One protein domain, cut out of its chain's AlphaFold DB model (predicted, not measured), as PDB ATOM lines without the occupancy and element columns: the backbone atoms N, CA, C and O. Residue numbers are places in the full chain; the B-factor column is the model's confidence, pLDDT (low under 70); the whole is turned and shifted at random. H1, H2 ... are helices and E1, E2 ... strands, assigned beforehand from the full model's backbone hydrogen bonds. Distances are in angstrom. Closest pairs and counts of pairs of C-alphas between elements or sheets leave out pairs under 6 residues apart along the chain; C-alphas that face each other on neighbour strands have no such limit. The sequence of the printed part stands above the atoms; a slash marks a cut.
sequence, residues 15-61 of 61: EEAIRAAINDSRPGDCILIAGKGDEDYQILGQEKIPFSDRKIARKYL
ATOM      1  N   GLU A  15      14.829  42.119  47.181       96.25
ATOM      2  CA  GLU A  15      15.720  41.447  48.130       96.25
ATOM      3  C   GLU A  15      14.983  40.323  48.860       96.25
ATOM      4  O   GLU A  15      15.496  39.207  48.953       96.25
ATOM      5  N   GLU A  16      13.750  40.585  49.284       98.19
ATOM      6  CA  GLU A  16      12.886  39.595  49.915       98.19
ATOM      7  C   GLU A  16      12.577  38.421  48.979       98.19
ATOM      8  O   GLU A  16      12.590  37.272  49.415       98.19
ATOM      9  N   ALA A  17      12.360  38.680  47.686       97.88
ATOM     10  CA  ALA A  17      12.135  37.627  46.699       97.88
ATOM     11  C   ALA A  17      13.359  36.707  46.547       97.88
ATOM     12  O   ALA A  17      13.214  35.485  46.522       97.88
ATOM     13  N   ILE A  18      14.564  37.285  46.486       96.94
ATOM     14  CA  ILE A  18      15.820  36.522  46.407       96.94
ATOM     15  C   ILE A  18      16.024  35.706  47.684       96.94
ATOM     16  O   ILE A  18      16.319  34.514  47.615       96.94
ATOM     17  N   ARG A  19      15.825  36.328  48.851       98.25
ATOM     18  CA  ARG A  19      15.937  35.660  50.149       98.25
ATOM     19  C   ARG A  19      14.956  34.496  50.273       98.25
ATOM     20  O   ARG A  19      15.345  33.422  50.721       98.25
ATOM     21  N   ALA A  20      13.701  34.695  49.877       98.12
ATOM     22  CA  ALA A  20      12.679  33.655  49.911       98.12
ATOM     23  C   ALA A  20      13.036  32.477  48.994       98.12
ATOM     24  O   ALA A  20      12.948  31.336  49.432       98.12
ATOM     25  N   ALA A  21      13.505  32.746  47.770       97.69
ATOM     26  CA  ALA A  21      13.926  31.699  46.839       97.69
ATOM     27  C   ALA A  21      15.106  30.872  47.378       97.69
ATOM     28  O   ALA A  21      15.109  29.653  47.242       97.69
ATOM     29  N   ILE A  22      16.091  31.520  48.015       97.44
ATOM     30  CA  ILE A  22      17.231  30.822  48.635       97.44
ATOM     31  C   ILE A  22      16.768  29.984  49.829       97.44
ATOM     32  O   ILE A  22      17.117  28.810  49.917       97.44
ATOM     33  N   ASN A  23      15.936  30.549  50.703       97.25
ATOM     34  CA  ASN A  23      15.430  29.845  51.882       97.25
ATOM     35  C   ASN A  23      14.536  28.639  51.546       97.25
ATOM     36  O   ASN A  23      14.488  27.696  52.331       97.25
ATOM     37  N   ASP A  24      13.813  28.678  50.424       96.69
ATOM     38  CA  ASP A  24      12.947  27.579  49.971       96.69
ATOM     39  C   ASP A  24      13.719  26.486  49.205       96.69
ATOM     40  O   ASP A  24      13.238  25.362  49.049       96.69
ATOM     41  N   SER A  25      14.936  26.794  48.745       97.19
ATOM     42  CA  SER A  25      15.761  25.861  47.974       97.19
ATOM     43  C   SER A  25      16.335  24.720  48.814       97.19
ATOM     44  O   SER A  25      16.589  24.844  50.014       97.19
ATOM     45  N   ARG A  26      16.572  23.581  48.162       97.31
ATOM     46  CA  ARG A  26      17.182  22.387  48.755       97.31
ATOM     47  C   ARG A  26      18.559  22.119  48.149       97.31
ATOM     48  O   ARG A  26      18.850  22.570  47.041       97.31
ATOM     49  N   PRO A  27      19.419  21.339  48.830       96.31
ATOM     50  CA  PRO A  27      20.675  20.894  48.241       96.31
ATOM     51  C   PRO A  27      20.452  20.228  46.877       96.31
ATOM     52  O   PRO A  27      19.715  19.249  46.774       96.31
ATOM     53  N   GLY A  28      21.108  20.760  45.844       96.69
ATOM     54  CA  GLY A  28      20.978  20.296  44.459       96.69
ATOM     55  C   GLY A  28      20.057  21.146  43.579       96.69
ATOM     56  O   GLY A  28      20.128  21.014  42.357       96.69
ATOM     57  N   ASP A  29      19.258  22.046  44.157       97.62
ATOM     58  CA  ASP A  29      18.454  22.992  43.386       97.62
ATOM     59  C   ASP A  29      19.323  24.095  42.763       97.62
ATOM     60  O   ASP A  29      20.392  24.453  43.264       97.62
ATOM     61  N   CYS A  30      18.841  24.666  41.657       96.56
ATOM     62  CA  CYS A  30      19.454  25.812  40.994       96.56
ATOM     63  C   CYS A  30      18.465  26.977  40.954       96.56
ATOM     64  O   CYS A  30      17.341  26.833  40.474       96.56
ATOM     65  N   ILE A  31      18.905  28.145  41.424       95.81
ATOM     66  CA  ILE A  31      18.115  29.377  41.412       95.81
ATOM     67  C   ILE A  31      18.622  30.277  40.284       95.81
ATOM     68  O   ILE A  31      19.777  30.706  40.290       95.81
ATOM     69  N   LEU A  32      17.742  30.609  39.336       95.44
ATOM     70  CA  LEU A  32      18.008  31.590  38.282       95.44
ATOM     71  C   LEU A  32      17.384  32.943  38.645       95.44
ATOM     72  O   LEU A  32      16.164  33.096  38.626       95.44
ATOM     73  N   ILE A  33      18.222  33.948  38.906       94.38
ATOM     74  CA  ILE A  33      17.784  35.343  39.042       94.38
ATOM     75  C   ILE A  33      17.873  36.000  37.659       94.38
ATOM     76  O   ILE A  33      18.966  36.256  37.155       94.38
ATOM     77  N   ALA A  34      16.724  36.232  37.020       92.44
ATOM     78  CA  ALA A  34      16.642  36.725  35.644       92.44
ATOM     79  C   ALA A  34      16.190  38.195  35.550       92.44
ATOM     80  O   ALA A  34      15.494  38.716  36.420       92.44
ATOM     81  N   GLY A  35      16.548  38.846  34.439       87.81
ATOM     82  CA  GLY A  35      16.024  40.152  34.018       87.81
ATOM     83  C   GLY A  35      17.033  41.296  34.073       87.81
ATOM     84  O   GLY A  35      17.073  42.095  33.145       87.81
ATOM     85  N   LYS A  36      17.858  41.370  35.123       80.69
ATOM     86  CA  LYS A  36      18.706  42.542  35.381       80.69
ATOM     87  C   LYS A  36      20.138  42.462  34.830       80.69
ATOM     88  O   LYS A  36      20.686  43.466  34.389       80.69
ATOM     89  N   GLY A  37      20.750  41.279  34.856       77.38
ATOM     90  CA  GLY A  37      22.153  41.105  34.463       77.38
ATOM     91  C   GLY A  37      23.147  41.647  35.500       77.38
ATOM     92  O   GLY A  37      22.910  41.531  36.699       77.38
ATOM     93  N   ASP A  38      24.267  42.216  35.039       81.56
ATOM     94  CA  ASP A  38      25.365  42.737  35.886       81.56
ATOM     95  C   ASP A  38      25.139  44.187  36.359       81.56
ATOM     96  O   ASP A  38      26.046  44.853  36.849       81.56
ATOM     97  N   GLU A  39      23.921  44.709  36.203       89.31
ATOM     98  CA  GLU A  39      23.594  46.053  36.670       89.31
ATOM     99  C   GLU A  39      23.557  46.122  38.205       89.31
ATOM    100  O   GLU A  39      23.016  45.249  38.889       89.31
ATOM    101  N   ASP A  40      24.057  47.225  38.749       92.44
ATOM    102  CA  ASP A  40      24.259  47.451  40.180       92.44
ATOM    103  C   ASP A  40      23.331  48.521  40.784       92.44
ATOM    104  O   ASP A  40      23.574  49.006  41.892       92.44
ATOM    105  N   TYR A  41      22.234  48.853  40.100       93.69
ATOM    106  CA  TYR A  41      21.213  49.806  40.553       93.69
ATOM    107  C   TYR A  41      19.801  49.300  40.264       93.69
ATOM    108  O   TYR A  41      19.605  48.745  39.209       93.69
ATOM    109  N   GLN A  42      18.760  49.552  41.047       93.38
ATOM    110  CA  GLN A  42      17.367  49.338  40.609       93.38
ATOM    111  C   GLN A  42      16.652  50.668  40.384       93.38
ATOM    112  O   GLN A  42      17.032  51.681  40.965       93.38
ATOM    113  N   ILE A  43      15.633  50.668  39.523       92.75
ATOM    114  CA  ILE A  43      14.817  51.859  39.281       92.75
ATOM    115  C   ILE A  43      13.610  51.815  40.215       92.75
ATOM    116  O   ILE A  43      12.795  50.898  40.117       92.75
ATOM    117  N   LEU A  44      13.492  52.809  41.093       91.31
ATOM    118  CA  LEU A  44      12.294  53.063  41.889       91.31
ATOM    119  C   LEU A  44      11.688  54.393  41.436       91.31
ATOM    120  O   LEU A  44      12.275  55.457  41.617       91.31
ATOM    121  N   GLY A  45      10.519  54.327  40.795       92.88
ATOM    122  CA  GLY A  45       9.924  55.492  40.142       92.88
ATOM    123  C   GLY A  45      10.810  55.989  38.999       92.88
ATOM    124  O   GLY A  45      10.881  55.349  37.953       92.88
ATOM    125  N   GLN A  46      11.478  57.125  39.203       94.62
ATOM    126  CA  GLN A  46      12.407  57.730  38.235       94.62
ATOM    127  C   GLN A  46      13.866  57.697  38.715       94.62
ATOM    128  O   GLN A  46      14.763  58.124  37.990       94.62
ATOM    129  N   GLU A  47      14.123  57.183  39.919       96.00
ATOM    130  CA  GLU A  47      15.446  57.202  40.534       96.00
ATOM    131  C   GLU A  47      16.161  55.865  40.381       96.00
ATOM    132  O   GLU A  47      15.559  54.798  40.511       96.00
ATOM    133  N   LYS A  48      17.475  55.928  40.146       95.25
ATOM    134  CA  LYS A  48      18.367  54.770  40.214       95.25
ATOM    135  C   LYS A  48      18.951  54.684  41.616       95.25
ATOM    136  O   LYS A  48      19.760  55.525  41.994       95.25
ATOM    137  N   ILE A  49      18.578  53.652  42.359       95.19
ATOM    138  CA  ILE A  49      19.123  53.384  43.692       95.19
ATOM    139  C   ILE A  49      20.116  52.213  43.641       95.19
ATOM    140  O   ILE A  49      19.855  51.252  42.917       95.19
ATOM    141  N   PRO A  50      21.241  52.236  44.380       95.75
ATOM    142  CA  PRO A  50      22.198  51.129  44.389       95.75
ATOM    143  C   PRO A  50      21.548  49.798  44.791       95.75
ATOM    144  O   PRO A  50      20.961  49.681  45.864       95.75
ATOM    145  N   PHE A  51      21.647  48.791  43.924       95.31
ATOM    146  CA  PHE A  51      21.099  47.456  44.143       95.31
ATOM    147  C   PHE A  51      21.719  46.435  43.184       95.31
ATOM    148  O   PHE A  51      21.606  46.574  41.970       95.31
ATOM    149  N   SER A  52      22.303  45.360  43.715       94.69
ATOM    150  CA  SER A  52      22.927  44.297  42.916       94.69
ATOM    151  C   SER A  52      22.414  42.929  43.353       94.69
ATOM    152  O   SER A  52      22.708  42.496  44.469       94.69
ATOM    153  N   ASP A  53      21.729  42.222  42.449       94.56
ATOM    154  CA  ASP A  53      21.210  40.866  42.689       94.56
ATOM    155  C   ASP A  53      22.311  39.923  43.187       94.56
ATOM    156  O   ASP A  53      22.121  39.164  44.133       94.56
ATOM    157  N   ARG A  54      23.518  40.031  42.614       93.25
ATOM    158  CA  ARG A  54      24.684  39.223  42.996       93.25
ATOM    159  C   ARG A  54      25.144  39.487  44.428       93.25
ATOM    160  O   ARG A  54      25.548  38.552  45.120       93.25
ATOM    161  N   LYS A  55      25.146  40.752  44.870       94.88
ATOM    162  CA  LYS A  55      25.509  41.103  46.255       94.88
ATOM    163  C   LYS A  55      24.443  40.612  47.229       94.88
ATOM    164  O   LYS A  55      24.799  40.077  48.272       94.88
ATOM    165  N   ILE A  56      23.170  40.750  46.863       95.69
ATOM    166  CA  ILE A  56      22.051  40.273  47.673       95.69
ATOM    167  C   ILE A  56      22.055  38.748  47.786       95.69
ATOM    168  O   ILE A  56      22.003  38.236  48.896       95.69
ATOM    169  N   ALA A  57      22.205  38.010  46.685       95.00
ATOM    170  CA  ALA A  57      22.264  36.549  46.724       95.00
ATOM    171  C   ALA A  57      23.387  36.053  47.649       95.00
ATOM    172  O   ALA A  57      23.152  35.233  48.525       95.00
ATOM    173  N   ARG A  58      24.591  36.632  47.540       95.44
ATOM    174  CA  ARG A  58      25.730  36.304  48.419       95.44
ATOM    175  C   ARG A  58      25.510  36.603  49.898       95.44
ATOM    176  O   ARG A  58      26.214  36.035  50.716       95.44
ATOM    177  N   LYS A  59      24.608  37.523  50.242       97.25
ATOM    178  CA  LYS A  59      24.276  37.838  51.637       97.25
ATOM    179  C   LYS A  59      23.490  36.699  52.305       97.25
ATOM    180  O   LYS A  59      23.510  36.617  53.528       97.25
ATOM    181  N   TYR A  60      22.798  35.869  51.521       96.25
ATOM    182  CA  TYR A  60      21.892  34.820  52.005       96.25
ATOM    183  C   TYR A  60      22.347  33.387  51.684       96.25
ATOM    184  O   TYR A  60      21.656  32.449  52.066       96.25
ATOM    185  N   LEU A  61      23.478  33.224  50.993       91.75
ATOM    186  CA  LEU A  61      24.170  31.944  50.804       91.75
ATOM    187  C   LEU A  61      25.162  31.706  51.946       91.75
ATOM    188  O   LEU A  61      25.298  30.535  52.358       91.75
TER     189      LEU A  61
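AT A GLANCE: This is residues 15 to 61 of the 61 residues of the protein "UDP-N-acetylmuramoyl-L-alanyl-D-glutamate--2, 6-diaminopimelate ligase" of Elusimicrobia bacterium (UniProt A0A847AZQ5). Two short helices, H1 and H2, pack together at a steep angle, a small two-stranded hairpin of E1 and E2 forms one end of the rod-shaped whole, and a turn at residues 24 to 29 sticks out at the other end. From that turn a long link without a named element folds back past the helices to the hairpin, and the chain then returns into H2. The printed part has 47 residues, with two named helices and two named strands in the order H1, E1, E2, H2; the sheet, in the order E1 - E2, is antiparallel, and the class is mixed, helices and strands. The whole is only just loose, close to compact, with a radius of gyration of the C-alphas of 11.9 A and spans of 38 by 17 by 15 A.

IN THESE COORDINATES: Find C-alpha 15 at (15.720, 41.447, 48.130); from there H1, residues 15 to 24, runs 14.3 A to C-alpha 24 at (12.947, 27.579, 49.971), with y falling. Go on through residues 25 to 40 to C-alpha 41 at (21.213, 49.806, 40.553), where E1, residues 41 to 44, begins; it is 9.6 A long. E2, residues 47 to 50, comes next and is 9.9 A long. Last comes H2, residues 53 to 60, which runs 11.1 A to C-alpha 60 at (21.892, 34.820, 52.005).

HOW THE PARTS SIT: Look first at the C-alphas of Arg 19 and Tyr 60, the closest of H1 and H2, 6.3 A apart. The two helices touch, with 9 pairs of C-alphas within 8 A, and run the same way at a steep tilt of 51 degrees. In H1 every O i to N i+4 pair is within hydrogen-bond range; in H2 3 of 4 are. Turn next to E1 and E2, antiparallel neighbours and a hairpin, whose directions stand at 143 degrees. The C-alphas of Tyr 41 and Pro 50 face each other at 4.2 A. Between these strands you will find N 42 and O 49 within hydrogen-bond range at 2.8 A, and N 49 and O 42 at 2.9 A. H1 and E2 are apart, and E1 and H2 are apart.

THE WHOLE: The two C-alphas farthest apart are those of Pro 27 and Gln 46, at 39.1 A, while those of Glu 15 and Leu 61, the first and last printed, are 13.0 A apart. The link from H1 to E1 is long, with 16 residues; those from E1 to E2 and from E2 to H2 are tight, with 2 residues each. The printed part has no cut, and Leu 61 is the chain's last residue. In the B-factor column of this predicted model, the mean pLDDT of the printed part is 94.2, and no printed residue is under 70.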